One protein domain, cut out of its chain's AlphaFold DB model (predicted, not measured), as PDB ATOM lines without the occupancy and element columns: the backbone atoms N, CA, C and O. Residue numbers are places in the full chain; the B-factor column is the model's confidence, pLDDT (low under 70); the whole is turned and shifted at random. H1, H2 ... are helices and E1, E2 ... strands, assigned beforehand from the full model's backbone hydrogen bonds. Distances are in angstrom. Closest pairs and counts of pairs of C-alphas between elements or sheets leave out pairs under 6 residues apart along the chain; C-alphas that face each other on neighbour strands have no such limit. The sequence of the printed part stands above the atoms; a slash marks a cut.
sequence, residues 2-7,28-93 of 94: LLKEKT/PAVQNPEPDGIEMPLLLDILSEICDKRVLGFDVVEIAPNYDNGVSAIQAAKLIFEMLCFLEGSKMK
ATOM      1  N   LEU A   2     306.468 171.678 182.450       81.56
ATOM      2  CA  LEU A   2     307.007 171.717 181.077       81.56
ATOM      3  C   LEU A   2     306.099 172.453 180.076       81.56
ATOM      4  O   LEU A   2     306.577 173.268 179.292       81.56
ATOM      5  N   LEU A   3     304.792 172.179 180.102       86.62
ATOM      6  CA  LEU A   3     303.845 172.791 179.164       86.62
ATOM      7  C   LEU A   3     303.703 174.297 179.393       86.62
ATOM      8  O   LEU A   3     303.717 175.055 178.433       86.62
ATOM      9  N   LYS A   4     303.663 174.744 180.652       86.88
ATOM     10  CA  LYS A   4     303.642 176.172 180.995       86.88
ATOM     11  C   LYS A   4     304.872 176.922 180.477       86.88
ATOM     12  O   LYS A   4     304.752 178.036 179.980       86.88
ATOM     13  N   GLU A   5     306.051 176.312 180.573       90.12
ATOM     14  CA  GLU A   5     307.281 176.888 180.024       90.12
ATOM     15  C   GLU A   5     307.226 176.955 178.494       90.12
ATOM     16  O   GLU A   5     307.447 178.020 177.917       90.12
ATOM     17  N   LYS A   6     306.830 175.856 177.836       91.25
ATOM     18  CA  LYS A   6     306.686 175.803 176.374       91.25
ATOM     19  C   LYS A   6     305.645 176.779 175.830       91.25
ATOM     20  O   LYS A   6     305.819 177.283 174.727       91.25
ATOM     21  N   THR A   7     304.583 177.057 176.583       92.88
ATOM     22  CA  THR A   7     303.539 177.995 176.158       92.88
ATOM     23  C   THR A   7     303.842 179.445 176.529       92.88
ATOM     24  O   THR A   7     303.127 180.327 176.072       92.88
ATOM     25  N   PRO A  28     286.035 154.956 178.293       94.94
ATOM     26  CA  PRO A  28     285.874 153.751 177.471       94.94
ATOM     27  C   PRO A  28     285.158 154.000 176.134       94.94
ATOM     28  O   PRO A  28     285.326 153.235 175.187       94.94
ATOM     29  N   ALA A  29     284.323 155.037 176.062       96.19
ATOM     30  CA  ALA A  29     283.499 155.364 174.903       96.19
ATOM     31  C   ALA A  29     284.073 156.533 174.091       96.19
ATOM     32  O   ALA A  29     283.559 157.655 174.123       96.19
ATOM     33  N   VAL A  30     285.143 156.228 173.365       95.06
ATOM     34  CA  VAL A  30     285.788 157.081 172.357       95.06
ATOM     35  C   VAL A  30     285.915 156.306 171.042       95.06
ATOM     36  O   VAL A  30     285.670 155.097 171.016       95.06
ATOM     37  N   GLN A  31     286.267 156.968 169.935       89.94
ATOM     38  CA  GLN A  31     286.448 156.267 168.652       89.94
ATOM     39  C   GLN A  31     287.654 155.317 168.670       89.94
ATOM     40  O   GLN A  31     287.589 154.218 168.114       89.94
ATOM     41  N   ASN A  32     288.730 155.724 169.345       92.06
ATOM     42  CA  ASN A  32     290.020 155.048 169.344       92.06
ATOM     43  C   ASN A  32     290.532 154.856 170.782       92.06
ATOM     44  O   ASN A  32     291.392 155.602 171.218       92.06
ATOM     45  N   PRO A  33     290.016 153.879 171.551       90.94
ATOM     46  CA  PRO A  33     290.489 153.665 172.917       90.94
ATOM     47  C   PRO A  33     291.949 153.189 172.913       90.94
ATOM     48  O   PRO A  33     292.243 152.089 172.433       90.94
ATOM     49  N   GLU A  34     292.854 154.001 173.462       89.19
ATOM     50  CA  GLU A  34     294.286 153.700 173.541       89.19
ATOM     51  C   GLU A  34     294.669 153.193 174.943       89.19
ATOM     52  O   GLU A  34     294.489 153.913 175.923       89.19
ATOM     53  N   PRO A  35     295.190 151.958 175.090       92.44
ATOM     54  CA  PRO A  35     295.678 151.485 176.384       92.44
ATOM     55  C   PRO A  35     296.898 152.295 176.848       92.44
ATOM     56  O   PRO A  35     297.657 152.795 176.022       92.44
ATOM     57  N   ASP A  36     297.109 152.352 178.166       94.06
ATOM     58  CA  ASP A  36     298.186 153.125 178.807       94.06
ATOM     59  C   ASP A  36     298.034 154.652 178.639       94.06
ATOM     60  O   ASP A  36     299.011 155.408 178.714       94.06
ATOM     61  N   GLY A  37     296.794 155.112 178.438       96.00
ATOM     62  CA  GLY A  37     296.443 156.527 178.452       96.00
ATOM     63  C   GLY A  37     296.680 157.180 179.819       96.00
ATOM     64  O   GLY A  37     296.942 156.529 180.835       96.00
ATOM     65  N   ILE A  38     296.591 158.508 179.870       96.75
ATOM     66  CA  ILE A  38     296.774 159.231 181.133       96.75
ATOM     67  C   ILE A  38     295.528 159.125 182.012       96.75
ATOM     68  O   ILE A  38     294.403 158.945 181.547       96.75
ATOM     69  N   GLU A  39     295.716 159.285 183.316       96.75
ATOM     70  CA  GLU A  39     294.594 159.321 184.247       96.75
ATOM     71  C   GLU A  39     293.950 160.714 184.302       96.75
ATOM     72  O   GLU A  39     294.631 161.739 184.183       96.75
ATOM     73  N   MET A  40     292.641 160.770 184.578       96.62
ATOM     74  CA  MET A  40     291.900 162.035 184.688       96.62
ATOM     75  C   MET A  40     292.529 163.042 185.678       96.62
ATOM     76  O   MET A  40     292.636 164.218 185.328       96.62
ATOM     77  N   PRO A  41     292.996 162.650 186.884       96.81
ATOM     78  CA  PRO A  41     293.652 163.592 187.792       96.81
ATOM     79  C   PRO A  41     294.912 164.229 187.198       96.81
ATOM     80  O   PRO A  41     295.107 165.433 187.335       96.81
ATOM     81  N   LEU A  42     295.729 163.450 186.480       96.56
ATOM     82  CA  LEU A  42     296.938 163.964 185.836       96.56
ATOM     83  C   LEU A  42     296.593 164.962 184.724       96.56
ATOM     84  O   LEU A  42     297.246 166.001 184.607       96.56
ATOM     85  N   LEU A  43     295.552 164.681 183.935       96.88
ATOM     86  CA  LEU A  43     295.048 165.618 182.931       96.88
ATOM     87  C   LEU A  43     294.593 166.935 183.582       96.88
ATOM     88  O   LEU A  43     294.997 168.009 183.138       96.88
ATOM     89  N   LEU A  44     293.806 166.872 184.660       97.19
ATOM     90  CA  LEU A  44     293.343 168.064 185.378       97.19
ATOM     91  C   LEU A  44     294.499 168.863 185.992       97.19
ATOM     92  O   LEU A  44     294.498 170.090 185.894       97.19
ATOM     93  N   ASP A  45     295.506 168.195 186.555       96.00
ATOM     94  CA  ASP A  45     296.707 168.849 187.083       96.00
ATOM     95  C   ASP A  45     297.447 169.612 185.978       96.00
ATOM     96  O   ASP A  45     297.771 170.792 186.145       96.00
ATOM     97  N   ILE A  46     297.648 168.979 184.816       95.31
ATOM     98  CA  ILE A  46     298.250 169.616 183.637       95.31
ATOM     99  C   ILE A  46     297.444 170.850 183.215       95.31
ATOM    100  O   ILE A  46     298.016 171.923 183.005       95.31
ATOM    101  N   LEU A  47     296.123 170.705 183.102       95.75
ATOM    102  CA  LEU A  47     295.226 171.770 182.662       95.75
ATOM    103  C   LEU A  47     295.196 172.938 183.650       95.75
ATOM    104  O   LEU A  47     295.241 174.092 183.223       95.75
ATOM    105  N   SER A  48     295.217 172.660 184.954       94.38
ATOM    106  CA  SER A  48     295.240 173.680 186.008       94.38
ATOM    107  C   SER A  48     296.475 174.589 185.940       94.38
ATOM    108  O   SER A  48     296.420 175.753 186.342       94.38
ATOM    109  N   GLU A  49     297.595 174.090 185.408       92.88
ATOM    110  CA  GLU A  49     298.820 174.874 185.265       92.88
ATOM    111  C   GLU A  49     298.839 175.767 184.018       92.88
ATOM    112  O   GLU A  49     299.523 176.801 184.028       92.88
ATOM    113  N   ILE A  50     298.167 175.344 182.941       93.50
ATOM    114  CA  ILE A  50     298.176 176.034 181.640       93.50
ATOM    115  C   ILE A  50     296.950 176.927 181.428       93.50
ATOM    116  O   ILE A  50     297.016 177.846 180.614       93.50
ATOM    117  N   CYS A  51     295.851 176.677 182.147       94.06
ATOM    118  CA  CYS A  51     294.651 177.502 182.098       94.06
ATOM    119  C   CYS A  51     294.903 178.845 182.780       94.06
ATOM    120  O   CYS A  51     294.879 178.974 184.005       94.06
ATOM    121  N   ASP A  52     295.139 179.861 181.960       92.75
ATOM    122  CA  ASP A  52     295.281 181.245 182.384       92.75
ATOM    123  C   ASP A  52     294.546 182.195 181.424       92.75
ATOM    124  O   ASP A  52     293.906 181.768 180.461       92.75
ATOM    125  N   LYS A  53     294.645 183.505 181.678       93.50
ATOM    126  CA  LYS A  53     293.982 184.564 180.898       93.50
ATOM    127  C   LYS A  53     294.291 184.566 179.394       93.50
ATOM    128  O   LYS A  53     293.626 185.286 178.656       93.50
ATOM    129  N   ARG A  54     295.318 183.838 178.948       95.31
ATOM    130  CA  ARG A  54     295.699 183.723 177.534       95.31
ATOM    131  C   ARG A  54     294.835 182.711 176.791       95.31
ATOM    132  O   ARG A  54     294.812 182.734 175.566       95.31
ATOM    133  N   VAL A  55     294.143 181.815 177.495       96.50
ATOM    134  CA  VAL A  55     293.244 180.839 176.873       96.50
ATOM    135  C   VAL A  55     291.994 181.553 176.359       96.50
ATOM    136  O   VAL A  55     291.188 182.059 177.136       96.50
ATOM    137  N   LEU A  56     291.834 181.580 175.035       96.62
ATOM    138  CA  LEU A  56     290.711 182.231 174.353       96.62
ATOM    139  C   LEU A  56     289.481 181.324 174.228       96.62
ATOM    140  O   LEU A  56     288.369 181.808 174.031       96.62
ATOM    141  N   GLY A  57     289.686 180.012 174.315       96.19
ATOM    142  CA  GLY A  57     288.645 179.007 174.172       96.19
ATOM    143  C   GLY A  57     289.201 177.596 174.311       96.19
ATOM    144  O   GLY A  57     290.422 177.394 174.335       96.19
ATOM    145  N   PHE A  58     288.286 176.637 174.419       98.31
ATOM    146  CA  PHE A  58     288.616 175.222 174.423       98.31
ATOM    147  C   PHE A  58     287.486 174.375 173.835       98.31
ATOM    148  O   PHE A  58     286.327 174.793 173.848       98.31
ATOM    149  N   ASP A  59     287.830 173.179 173.370       98.19
ATOM    150  CA  ASP A  59     286.883 172.127 173.009       98.19
ATOM    151  C   ASP A  59     287.270 170.787 173.649       98.19
ATOM    152  O   ASP A  59     288.403 170.580 174.087       98.19
ATOM    153  N   VAL A  60     286.274 169.906 173.763       97.88
ATOM    154  CA  VAL A  60     286.429 168.517 174.206       97.88
ATOM    155  C   VAL A  60     285.835 167.643 173.111       97.88
ATOM    156  O   VAL A  60     284.663 167.816 172.761       97.88
ATOM    157  N   VAL A  61     286.647 166.757 172.545       96.88
ATOM    158  CA  VAL A  61     286.330 166.001 171.326       96.88
ATOM    159  C   VAL A  61     286.385 164.489 171.563       96.88
ATOM    160  O   VAL A  61     286.645 164.031 172.672       96.88
ATOM    161  N   GLU A  62     286.036 163.722 170.527       95.56
ATOM    162  CA  GLU A  62     286.125 162.252 170.461       95.56
ATOM    163  C   GLU A  62     285.333 161.433 171.484       95.56
ATOM    164  O   GLU A  62     285.507 160.220 171.604       95.56
ATOM    165  N   ILE A  63     284.350 162.035 172.148       95.31
ATOM    166  CA  ILE A  63     283.325 161.252 172.843       95.31
ATOM    167  C   ILE A  63     282.454 160.528 171.817       95.31
ATOM    168  O   ILE A  63     281.944 161.142 170.879       95.31
ATOM    169  N   ALA A  64     282.210 159.236 172.043       94.75
ATOM    170  CA  ALA A  64     281.355 158.406 171.205       94.75
ATOM    171  C   ALA A  64     280.100 157.938 171.981       94.75
ATOM    172  O   ALA A  64     280.081 156.825 172.512       94.75
ATOM    173  N   PRO A  65     279.012 158.744 172.038       90.62
ATOM    174  CA  PRO A  65     277.864 158.496 172.922       90.62
ATOM    175  C   PRO A  65     277.168 157.152 172.703       90.62
ATOM    176  O   PRO A  65     276.628 156.575 173.637       90.62
ATOM    177  N   ASN A  66     277.192 156.636 171.470       90.88
ATOM    178  CA  ASN A  66     276.568 155.354 171.129       90.88
ATOM    179  C   ASN A  66     277.230 154.157 171.828       90.88
ATOM    180  O   ASN A  66     276.602 153.108 171.952       90.88
ATOM    181  N   TYR A  67     278.486 154.307 172.254       87.00
ATOM    182  CA  TYR A  67     279.245 153.288 172.979       87.00
ATOM    183  C   TYR A  67     279.336 153.592 174.476       87.00
ATOM    184  O   TYR A  67     279.958 152.831 175.217       87.00
ATOM    185  N   ASP A  68     278.731 154.693 174.927       93.31
ATOM    186  CA  ASP A  68     278.848 155.145 176.303       93.31
ATOM    187  C   ASP A  68     277.695 154.640 177.167       93.31
ATOM    188  O   ASP A  68     276.518 154.776 176.836       93.31
ATOM    189  N   ASN A  69     278.048 154.120 178.340       92.00
ATOM    190  CA  ASN A  69     277.099 153.818 179.411       92.00
ATOM    191  C   ASN A  69     277.005 154.976 180.427       92.00
ATOM    192  O   ASN A  69     276.546 154.790 181.553       92.00
ATOM    193  N   GLY A  70     277.465 156.167 180.030       93.31
ATOM    194  CA  GLY A  70     277.469 157.415 180.794       93.31
ATOM    195  C   GLY A  70     278.806 157.750 181.459       93.31
ATOM    196  O   GLY A  70     278.929 158.822 182.047       93.31
ATOM    197  N   VAL A  71     279.807 156.872 181.382       95.38
ATOM    198  CA  VAL A  71     281.104 157.077 182.043       95.38
ATOM    199  C   VAL A  71     281.894 158.158 181.314       95.38
ATOM    200  O   VAL A  71     282.266 159.154 181.934       95.38
ATOM    201  N   SER A  72     282.087 158.015 179.999       96.19
ATOM    202  CA  SER A  72     282.857 158.985 179.214       96.19
ATOM    203  C   SER A  72     282.183 160.357 179.192       96.19
ATOM    204  O   SER A  72     282.854 161.377 179.336       96.19
ATOM    205  N   ALA A  73     280.853 160.404 179.083       96.12
ATOM    206  CA  ALA A  73     280.088 161.643 179.101       96.12
ATOM    207  C   ALA A  73     280.207 162.386 180.441       96.12
ATOM    208  O   ALA A  73     280.382 163.605 180.450       96.12
ATOM    209  N   ILE A  74     280.153 161.676 181.577       96.88
ATOM    210  CA  ILE A  74     280.353 162.291 182.898       96.88
ATOM    211  C   ILE A  74     281.790 162.801 183.044       96.88
ATOM    212  O   ILE A  74     281.988 163.893 183.580       96.88
ATOM    213  N   GLN A  75     282.783 162.066 182.535       97.00
ATOM    214  CA  GLN A  75     284.176 162.516 182.551       97.00
ATOM    215  C   GLN A  75     284.390 163.768 181.695       97.00
ATOM    216  O   GLN A  75     285.003 164.724 182.168       97.00
ATOM    217  N   ALA A  76     283.822 163.824 180.488       97.44
ATOM    218  CA  ALA A  76     283.863 165.020 179.649       97.44
ATOM    219  C   ALA A  76     283.168 166.211 180.328       97.44
ATOM    220  O   ALA A  76     283.712 167.312 180.367       97.44
ATOM    221  N   ALA A  77     281.993 165.998 180.929       97.56
ATOM    222  CA  ALA A  77     281.282 167.046 181.658       97.56
ATOM    223  C   ALA A  77     282.097 167.575 182.852       97.56
ATOM    224  O   ALA A  77     282.169 168.786 183.067       97.56
ATOM    225  N   LYS A  78     282.749 166.679 183.604       97.38
ATOM    226  CA  LYS A  78     283.660 167.031 184.699       97.38
ATOM    227  C   LYS A  78     284.852 167.838 184.191       97.38
ATOM    228  O   LYS A  78     285.159 168.871 184.780       97.38
ATOM    229  N   LEU A  79     285.478 167.408 183.099       98.00
ATOM    230  CA  LEU A  79     286.601 168.102 182.475       98.00
ATOM    231  C   LEU A  79     286.220 169.529 182.060       98.00
ATOM    232  O   LEU A  79     286.901 170.480 182.435       98.00
ATOM    233  N   ILE A  80     285.094 169.689 181.357       98.31
ATOM    234  CA  ILE A  80     284.565 170.999 180.950       98.31
ATOM    235  C   ILE A  80     284.325 171.885 182.177       98.31
ATOM    236  O   ILE A  80     284.706 173.055 182.178       98.31
ATOM    237  N   PHE A  81     283.709 171.342 183.228       98.38
ATOM    238  CA  PHE A  81     283.433 172.092 184.451       98.38
ATOM    239  C   PHE A  81     284.718 172.581 185.137       98.38
ATOM    240  O   PHE A  81     284.828 173.766 185.448       98.38
ATOM    241  N   GLU A  82     285.707 171.704 185.324       97.94
ATOM    242  CA  GLU A  82     286.992 172.069 185.934       97.94
ATOM    243  C   GLU A  82     287.747 173.107 185.093       97.94
ATOM    244  O   GLU A  82     288.259 174.084 185.636       97.94
ATOM    245  N   MET A  83     287.739 172.967 183.765       97.50
ATOM    246  CA  MET A  83     288.320 173.953 182.848       97.50
ATOM    247  C   MET A  83     287.696 175.338 183.033       97.50
ATOM    248  O   MET A  83     288.414 176.332 183.159       97.50
ATOM    249  N   LEU A  84     286.365 175.419 183.121       97.06
ATOM    250  CA  LEU A  84     285.672 176.677 183.404       97.06
ATOM    251  C   LEU A  84     286.072 177.248 184.773       97.06
ATOM    252  O   LEU A  84     286.322 178.451 184.877       97.06
ATOM    253  N   CYS A  85     286.191 176.406 185.803       96.81
ATOM    254  CA  CYS A  85     286.659 176.822 187.126       96.81
ATOM    255  C   CYS A  85     288.099 177.355 187.102       96.81
ATOM    256  O   CYS A  85     288.372 178.391 187.713       96.81
ATOM    257  N   PHE A  86     289.019 176.699 186.389       96.00
ATOM    258  CA  PHE A  86     290.405 177.153 186.262       96.00
ATOM    259  C   PHE A  86     290.497 178.488 185.529       96.00
ATOM    260  O   PHE A  86     291.175 179.405 185.997       96.00
ATOM    261  N   LEU A  87     289.769 178.630 184.419       95.44
ATOM    262  CA  LEU A  87     289.732 179.867 183.646       95.44
ATOM    263  C   LEU A  87     289.168 181.021 184.472       95.44
ATOM    264  O   LEU A  87     289.778 182.090 184.508       95.44
ATOM    265  N   GLU A  88     288.061 180.814 185.184       95.00
ATOM    266  CA  GLU A  88     287.477 181.854 186.033       95.00
ATOM    267  C   GLU A  88     288.388 182.207 187.216       95.00
ATOM    268  O   GLU A  88     288.676 183.380 187.463       95.00
ATOM    269  N   GLY A  89     288.952 181.198 187.884       92.44
ATOM    270  CA  GLY A  89     289.915 181.396 188.964       92.44
ATOM    271  C   GLY A  89     291.191 182.119 188.516       92.44
ATOM    272  O   GLY A  89     291.807 182.828 189.313       92.44
ATOM    273  N   SER A  90     291.587 181.984 187.247       88.12
ATOM    274  CA  SER A  90     292.732 182.705 186.682       88.12
ATOM    275  C   SER A  90     292.464 184.202 186.493       88.12
ATOM    276  O   SER A  90     293.377 185.005 186.687       88.12
ATOM    277  N   LYS A  91     291.216 184.595 186.190       83.38
ATOM    278  CA  LYS A  91     290.819 186.005 186.041       83.38
ATOM    279  C   LYS A  91     290.826 186.743 187.374       83.38
ATOM    280  O   LYS A  91     291.201 187.904 187.412       83.38
ATOM    281  N   MET A  92     290.453 186.069 188.465       76.62
ATOM    282  CA  MET A  92     290.417 186.665 189.809       76.62
ATOM    283  C   MET A  92     291.808 186.942 190.405       76.62
ATOM    284  O   MET A  92     291.917 187.654 191.399       76.62
ATOM    285  N   LYS A  93     292.865 186.335 189.850       68.00
ATOM    286  CA  LYS A  93     294.250 186.468 190.332       68.00
ATOM    287  C   LYS A  93     295.031 187.600 189.649       68.00
ATOM    288  O   LYS A  93     296.185 187.817 190.019       68.00
TER     289      LYS A  93
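What this domain is: This is residues 2 to 7 and 28 to 93 of the 94 residues of the protein "Arginase family protein" of Candidatus Bathyarchaeota archaeon (UniProt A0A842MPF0). One long helix, H3, makes the long axis of an elongated model, with helix H2 beside it on one side and strand E1 running back alongside it on another, so that H2, H3 and E1 form a triangle of three pieces lying roughly lengthwise. The short helix H1 packs on H2 near its last residue, on the side away from H3, and the loop of residues 34 to 39 sticks out before H2. The printed part has 72 residues, with three named helices and one named strand in the order H1, H2, E1, H3; the class is mostly helix, and E1 pairs with no named strand. The whole is only just loose, close to compact, with a radius of gyration of the C-alphas of 13.7 A and spans of 40 by 22 by 19 A.

Where its parts are: H3, residues 71 to 91, is the longest helix and measures 30.8 A from C-alpha 71 at (281.104, 157.077, 182.043) to C-alpha 91 at (290.819, 186.005, 186.041). H2, residues 40 to 50, measures 15.6 A. E1, residues 55 to 61, measures 17.3 A. H1, residues 2 to 7, measures 8.7 A and begins with C-alpha 2 at (307.007, 171.717, 181.077).

How they stand to each other: H3 touches H2 with its residues 79 to 86 alone; the closest C-alphas, those of Ser 48 and Phe 86, are 6.0 A apart. The two helices run the same way at a shallow tilt of 23 degrees. E1 comes nearest to H3 where the C-alphas of Val 60 and Ala 76, the closest of the two elements, are 7.0 A apart; their centres are 10.6 A apart. H2 and E1 are apart, though a tight link of four residues joins them. H1 touches H2, the closest C-alphas being those of Lys 4 and Ile 50 at 5.5 A, and they run the same way at a steep tilt of 43 degrees. H1 is apart from both E1 and H3. In H1, H2 and H3 every O i to N i+4 pair is within hydrogen-bond range.

The domain as a whole: The two C-alphas farthest apart, those of Asn 66 and Lys 93, are 40.6 A apart. Residues 8 to 27 are cut out and not printed, and C-alphas 7 and 28 are 30.0 A apart across the cut. Residues 28 to 39 hold no named element, and 34 to 39 of them stand free. Of the links that are printed whole, H2 to E1 is tight and E1 to H3, with nine residues, is short. The mean pLDDT of the printed part is 93.7, and one printed residue, Lys 93, is under 70.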